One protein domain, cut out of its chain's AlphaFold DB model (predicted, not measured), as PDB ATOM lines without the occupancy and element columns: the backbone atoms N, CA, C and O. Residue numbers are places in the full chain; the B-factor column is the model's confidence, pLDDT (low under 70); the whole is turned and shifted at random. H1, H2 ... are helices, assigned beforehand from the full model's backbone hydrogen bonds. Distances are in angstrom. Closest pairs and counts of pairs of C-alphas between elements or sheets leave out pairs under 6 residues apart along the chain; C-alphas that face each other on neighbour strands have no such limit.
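What this domain is: This is residues 50 to 101 of the 269 residues of an uncharacterized protein of Puccinia graminis f. sp. tritici (UniProt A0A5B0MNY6). One long helix, H1, makes the length of the domain, and the chain folds back past its far end through the short H2 to bring H3 onto H1 at a steep angle. H3 packs on residues 60 to 71 of H1, while residues 50 to 58 stick out as a free arm. The printed part has 52 residues with three named helices, in the order H1, H2, H3, and no named strand; the class is all helix. It is only just loose, close to compact, with a radius of gyration of the C-alphas of 12.3 A, and its C-alphas span 39 by 20 by 17 A.

Where its parts are: H1, residues 50 to 73, begins with C-alpha 50 at (109.479, 127.322, 140.993) and is 34.6 A long from first to last C-alpha. H2, residues 79 to 85, is 10.0 A long and begins with C-alpha 79 at (133.202, 104.280, 124.701). H3, residues 91 to 100, is 14.2 A long and ends with C-alpha 100 at (120.377, 105.495, 142.793).

How they stand to each other: H1 touches H3 with its residues 60 to 71 alone. Their closest C-alphas are those of Ser 67 and Ile 92, 4.5 A apart. The two helices run opposite ways at a steep tilt of 56 degrees. H1 and H2 are close but not clearly touching; their closest C-alphas, those of Leu 73 and Phe 82, are 7.9 A apart. They run opposite ways at a steep tilt of 57 degrees. H2 and H3 are apart. In H2 and H3 every O i to N i+4 pair is within hydrogen-bond range; in H1 19 of 20 are.

The domain as a whole: The outline is elongated, and the two C-alphas farthest apart, those of Ser 50 and Glu 76, are 40.0 A apart. The printed part has no cut, and the links from H1 to H2 and from H2 to H3 are tight, with 5 residues each. The mean pLDDT of the printed part is 84.9, and residues 50 to 54 are under 70.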
ATOM      1  N   SER A  50     110.319 127.920 142.042       47.66
ATOM      2  CA  SER A  50     109.479 127.322 140.993       47.66
ATOM      3  C   SER A  50     110.106 127.255 139.591       47.66
ATOM      4  O   SER A  50     109.595 126.549 138.722       47.66
ATOM      5  N   ALA A  51     111.144 128.051 139.311       45.44
ATOM      6  CA  ALA A  51     111.891 127.967 138.054       45.44
ATOM      7  C   ALA A  51     112.983 126.891 138.137       45.44
ATOM      8  O   ALA A  51     113.188 126.152 137.180       45.44
ATOM      9  N   ARG A  52     113.603 126.735 139.315       53.38
ATOM     10  CA  ARG A  52     114.670 125.752 139.547       53.38
ATOM     11  C   ARG A  52     114.164 124.315 139.525       53.38
ATOM     12  O   ARG A  52     114.934 123.425 139.191       53.38
ATOM     13  N   ASP A  53     112.914 124.080 139.908       59.19
ATOM     14  CA  ASP A  53     112.347 122.727 139.908       59.19
ATOM     15  C   ASP A  53     112.019 122.260 138.487       59.19
ATOM     16  O   ASP A  53     112.459 121.188 138.087       59.19
ATOM     17  N   LYS A  54     111.445 123.134 137.650       65.94
ATOM     18  CA  LYS A  54     111.279 122.861 136.209       65.94
ATOM     19  C   LYS A  54     112.607 122.581 135.507       65.94
ATOM     20  O   LYS A  54     112.663 121.739 134.614       65.94
ATOM     21  N   ASP A  55     113.669 123.276 135.910       74.25
ATOM     22  CA  ASP A  55     115.011 123.058 135.371       74.25
ATOM     23  C   ASP A  55     115.577 121.688 135.777       74.25
ATOM     24  O   ASP A  55     116.295 121.068 134.992       74.25
ATOM     25  N   LYS A  56     115.230 121.170 136.965       74.50
ATOM     26  CA  LYS A  56     115.615 119.815 137.396       74.50
ATOM     27  C   LYS A  56     114.834 118.750 136.638       74.50
ATOM     28  O   LYS A  56     115.457 117.823 136.130       74.50
ATOM     29  N   ASP A  57     113.522 118.911 136.488       79.88
ATOM     30  CA  ASP A  57     112.682 117.993 135.706       79.88
ATOM     31  C   ASP A  57     113.195 117.894 134.269       79.88
ATOM     32  O   ASP A  57     113.393 116.808 133.717       79.88
ATOM     33  N   LEU A  58     113.489 119.054 133.672       85.75
ATOM     34  CA  LEU A  58     114.063 119.137 132.340       85.75
ATOM     35  C   LEU A  58     115.455 118.501 132.283       85.75
ATOM     36  O   LEU A  58     115.750 117.803 131.313       85.75
ATOM     37  N   LYS A  59     116.289 118.684 133.317       86.12
ATOM     38  CA  LYS A  59     117.603 118.036 133.419       86.12
ATOM     39  C   LYS A  59     117.472 116.511 133.412       86.12
ATOM     40  O   LYS A  59     118.234 115.856 132.712       86.12
ATOM     41  N   ILE A  60     116.505 115.941 134.123       85.38
ATOM     42  CA  ILE A  60     116.296 114.483 134.190       85.38
ATOM     43  C   ILE A  60     115.831 113.942 132.846       85.38
ATOM     44  O   ILE A  60     116.342 112.930 132.366       85.38
ATOM     45  N   VAL A  61     114.882 114.631 132.208       88.94
ATOM     46  CA  VAL A  61     114.401 114.269 130.871       88.94
ATOM     47  C   VAL A  61     115.543 114.344 129.856       88.94
ATOM     48  O   VAL A  61     115.700 113.431 129.042       88.94
ATOM     49  N   ALA A  62     116.366 115.393 129.926       89.62
ATOM     50  CA  ALA A  62     117.540 115.555 129.079       89.62
ATOM     51  C   ALA A  62     118.584 114.459 129.331       89.62
ATOM     52  O   ALA A  62     119.067 113.865 128.369       89.62
ATOM     53  N   LEU A  63     118.878 114.131 130.593       90.50
ATOM     54  CA  LEU A  63     119.802 113.058 130.968       90.50
ATOM     55  C   LEU A  63     119.319 111.690 130.491       90.50
ATOM     56  O   LEU A  63     120.092 110.946 129.897       90.50
ATOM     57  N   ARG A  64     118.030 111.377 130.651       91.75
ATOM     58  CA  ARG A  64     117.439 110.131 130.141       91.75
ATOM     59  C   ARG A  64     117.562 110.027 128.620       91.75
ATOM     60  O   ARG A  64     117.909 108.968 128.091       91.75
ATOM     61  N   ALA A  65     117.260 111.114 127.910       93.12
ATOM     62  CA  ALA A  65     117.366 111.160 126.456       93.12
ATOM     63  C   ALA A  65     118.826 111.024 125.994       93.12
ATOM     64  O   ALA A  65     119.103 110.258 125.073       93.12
ATOM     65  N   ALA A  66     119.755 111.711 126.663       91.44
ATOM     66  CA  ALA A  66     121.185 111.645 126.381       91.44
ATOM     67  C   ALA A  66     121.772 110.258 126.682       91.44
ATOM     68  O   ALA A  66     122.519 109.736 125.864       91.44
ATOM     69  N   SER A  67     121.371 109.622 127.786       91.69
ATOM     70  CA  SER A  67     121.735 108.242 128.125       91.69
ATOM     71  C   SER A  67     121.262 107.261 127.048       91.69
ATOM     72  O   SER A  67     122.048 106.460 126.548       91.69
ATOM     73  N   SER A  68     120.011 107.396 126.592       92.19
ATOM     74  CA  SER A  68     119.474 106.570 125.498       92.19
ATOM     75  C   SER A  68     120.229 106.799 124.181       92.19
ATOM     76  O   SER A  68     120.505 105.856 123.441       92.19
ATOM     77  N   ALA A  69     120.582 108.054 123.883       91.19
ATOM     78  CA  ALA A  69     121.373 108.402 122.708       91.19
ATOM     79  C   ALA A  69     122.797 107.831 122.788       91.19
ATOM     80  O   ALA A  69     123.269 107.270 121.804       91.19
ATOM     81  N   GLN A  70     123.445 107.902 123.956       92.50
ATOM     82  CA  GLN A  70     124.750 107.293 124.208       92.50
ATOM     83  C   GLN A  70     124.691 105.778 123.992       92.50
ATOM     84  O   GLN A  70     125.492 105.259 123.225       92.50
ATOM     85  N   SER A  71     123.710 105.063 124.559       90.75
ATOM     86  CA  SER A  71     123.566 103.612 124.343       90.75
ATOM     87  C   SER A  71     123.389 103.235 122.868       90.75
ATOM     88  O   SER A  71     123.878 102.193 122.438       90.75
ATOM     89  N   ASN A  72     122.704 104.071 122.086       92.00
ATOM     90  CA  ASN A  72     122.559 103.854 120.647       92.00
ATOM     91  C   ASN A  72     123.863 104.128 119.893       92.00
ATOM     92  O   ASN A  72     124.226 103.348 119.019       92.00
ATOM     93  N   LEU A  73     124.576 105.204 120.235       91.44
ATOM     94  CA  LEU A  73     125.851 105.557 119.607       91.44
ATOM     95  C   LEU A  73     126.947 104.536 119.917       91.44
ATOM     96  O   LEU A  73     127.728 104.214 119.030       91.44
ATOM     97  N   LEU A  74     126.947 103.948 121.115       92.38
ATOM     98  CA  LEU A  74     127.883 102.886 121.497       92.38
ATOM     99  C   LEU A  74     127.722 101.585 120.684       92.38
ATOM    100  O   LEU A  74     128.552 100.687 120.800       92.38
ATOM    101  N   ARG A  75     126.674 101.462 119.853       91.81
ATOM    102  CA  ARG A  75     126.561 100.376 118.859       91.81
ATOM    103  C   ARG A  75     127.435 100.612 117.628       91.81
ATOM    104  O   ARG A  75     127.819  99.651 116.973       91.81
ATOM    105  N   GLU A  76     127.715 101.874 117.322       92.31
ATOM    106  CA  GLU A  76     128.435 102.320 116.125       92.31
ATOM    107  C   GLU A  76     129.849 102.833 116.453       92.31
ATOM    108  O   GLU A  76     130.679 102.957 115.556       92.31
ATOM    109  N   MET A  77     130.139 103.145 117.724       91.69
ATOM    110  CA  MET A  77     131.436 103.661 118.174       91.69
ATOM    111  C   MET A  77     131.826 103.141 119.557       91.69
ATOM    112  O   MET A  77     130.970 102.726 120.337       91.69
ATOM    113  N   ASN A  78     133.117 103.182 119.890       92.62
ATOM    114  CA  ASN A  78     133.579 102.726 121.201       92.62
ATOM    115  C   ASN A  78     133.381 103.798 122.297       92.62
ATOM    116  O   ASN A  78     133.177 104.985 122.022       92.62
ATOM    117  N   GLN A  79     133.433 103.380 123.567       90.31
ATOM    118  CA  GLN A  79     133.202 104.280 124.701       90.31
ATOM    119  C   GLN A  79     134.272 105.370 124.828       90.31
ATOM    120  O   GLN A  79     133.948 106.497 125.191       90.31
ATOM    121  N   GLU A  80     135.531 105.079 124.503       90.62
ATOM    122  CA  GLU A  80     136.624 106.054 124.595       90.62
ATOM    123  C   GLU A  80     136.502 107.155 123.533       90.62
ATOM    124  O   GLU A  80     136.702 108.332 123.832       90.62
ATOM    125  N   GLU A  81     136.092 106.798 122.317       89.75
ATOM    126  CA  GLU A  81     135.773 107.716 121.224       89.75
ATOM    127  C   GLU A  81     134.583 108.601 121.582       89.75
ATOM    128  O   GLU A  81     134.636 109.816 121.388       89.75
ATOM    129  N   PHE A  82     133.532 108.019 122.164       91.62
ATOM    130  CA  PHE A  82     132.396 108.788 122.657       91.62
ATOM    131  C   PHE A  82     132.837 109.797 123.729       91.62
ATOM    132  O   PHE A  82     132.584 110.996 123.603       91.62
ATOM    133  N   LEU A  83     133.549 109.345 124.764       90.69
ATOM    134  CA  LEU A  83     134.014 110.218 125.842       90.69
ATOM    135  C   LEU A  83     134.972 111.299 125.326       90.69
ATOM    136  O   LEU A  83     134.929 112.430 125.806       90.69
ATOM    137  N   SER A  84     135.799 110.990 124.329       91.19
ATOM    138  CA  SER A  84     136.662 111.969 123.665       91.19
ATOM    139  C   SER A  84     135.849 113.081 122.989       91.19
ATOM    140  O   SER A  84     136.132 114.263 123.183       91.19
ATOM    141  N   LEU A  85     134.783 112.728 122.262       90.69
ATOM    142  CA  LEU A  85     133.935 113.691 121.549       90.69
ATOM    143  C   LEU A  85     133.074 114.556 122.476       90.69
ATOM    144  O   LEU A  85     132.780 115.706 122.148       90.69
ATOM    145  N   PHE A  86     132.671 114.019 123.627       86.62
ATOM    146  CA  PHE A  86     131.737 114.673 124.547       86.62
ATOM    147  C   PHE A  86     132.404 115.195 125.829       86.62
ATOM    148  O   PHE A  86     131.757 115.278 126.871       86.62
ATOM    149  N   ASN A  87     133.683 115.589 125.769       88.19
ATOM    150  CA  ASN A  87     134.430 116.172 126.900       88.19
ATOM    151  C   ASN A  87     134.391 115.309 128.176       88.19
ATOM    152  O   ASN A  87     134.266 115.827 129.285       88.19
ATOM    153  N   ARG A  88     134.475 113.986 128.018       82.88
ATOM    154  CA  ARG A  88     134.345 112.975 129.081       82.88
ATOM    155  C   ARG A  88     132.999 112.990 129.814       82.88
ATOM    156  O   ARG A  88     132.897 112.426 130.899       82.88
ATOM    157  N   GLY A  89     131.971 113.607 129.236       86.94
ATOM    158  CA  GLY A  89     130.610 113.508 129.744       86.94
ATOM    159  C   GLY A  89     130.072 112.094 129.552       86.94
ATOM    160  O   GLY A  89     130.037 111.600 128.425       86.94
ATOM    161  N   ASP A  90     129.617 111.470 130.641       88.81
ATOM    162  CA  ASP A  90     128.961 110.160 130.615       88.81
ATOM    163  C   ASP A  90     127.503 110.275 131.108       88.81
ATOM    164  O   ASP A  90     127.221 110.115 132.302       88.81
ATOM    165  N   PRO A  91     126.561 110.597 130.199       88.81
ATOM    166  CA  PRO A  91     125.139 110.677 130.513       88.81
ATOM    167  C   PRO A  91     124.542 109.413 131.137       88.81
ATOM    168  O   PRO A  91     123.619 109.530 131.939       88.81
ATOM    169  N   ILE A  92     125.020 108.216 130.778       89.88
ATOM    170  CA  ILE A  92     124.559 106.956 131.380       89.88
ATOM    171  C   ILE A  92     124.928 106.925 132.863       89.88
ATOM    172  O   ILE A  92     124.063 106.651 133.694       89.88
ATOM    173  N   VAL A  93     126.179 107.244 133.203       88.62
ATOM    174  CA  VAL A  93     126.638 107.263 134.600       88.62
ATOM    175  C   VAL A  93     125.932 108.359 135.396       88.62
ATOM    176  O   VAL A  93     125.449 108.090 136.494       88.62
ATOM    177  N   GLU A  94     125.801 109.570 134.844       86.94
ATOM    178  CA  GLU A  94     125.109 110.673 135.528       86.94
ATOM    179  C   GLU A  94     123.616 110.369 135.730       86.94
ATOM    180  O   GLU A  94     123.059 110.652 136.790       86.94
ATOM    181  N   TYR A  95     122.956 109.744 134.750       87.88
ATOM    182  CA  TYR A  95     121.565 109.319 134.898       87.88
ATOM    183  C   TYR A  95     121.419 108.185 135.920       87.88
ATOM    184  O   TYR A  95     120.464 108.177 136.694       87.88
ATOM    185  N   GLN A  96     122.375 107.256 135.978       86.31
ATOM    186  CA  GLN A  96     122.361 106.178 136.960       86.31
ATOM    187  C   GLN A  96     122.567 106.705 138.387       86.31
ATOM    188  O   GLN A  96     121.793 106.350 139.275       86.31
ATOM    189  N   ASP A  97     123.533 107.603 138.606       86.06
ATOM    190  CA  ASP A  97     123.711 108.289 139.893       86.06
ATOM    191  C   ASP A  97     122.478 109.124 140.258       86.06
ATOM    192  O   ASP A  97     122.065 109.191 141.412       86.06
ATOM    193  N   TYR A  98     121.792 109.689 139.270       82.25
ATOM    194  CA  TYR A  98     120.520 110.349 139.510       82.25
ATOM    195  C   TYR A  98     119.402 109.374 139.946       82.25
ATOM    196  O   TYR A  98     118.532 109.750 140.726       82.25
ATOM    197  N   LEU A  99     119.395 108.117 139.494       81.19
ATOM    198  CA  LEU A  99     118.392 107.130 139.920       81.19
ATOM    199  C   LEU A  99     118.697 106.526 141.296       81.19
ATOM    200  O   LEU A  99     117.774 106.295 142.078       81.19
ATOM    201  N   THR A 100     119.969 106.252 141.592       82.12
ATOM    202  CA  THR A 100     120.377 105.495 142.793       82.12
ATOM    203  C   THR A 100     121.100 106.328 143.846       82.12
ATOM    204  O   THR A 100     121.147 105.940 145.011       82.12
ATOM    205  N   GLY A 101     121.671 107.461 143.455       79.19
ATOM    206  CA  GLY A 101     122.511 108.311 144.286       79.19
ATOM    207  C   GLY A 101     121.738 109.318 145.136       79.19
ATOM    208  O   GLY A 101     120.533 109.560 144.999       79.19
TER     209      GLY A 101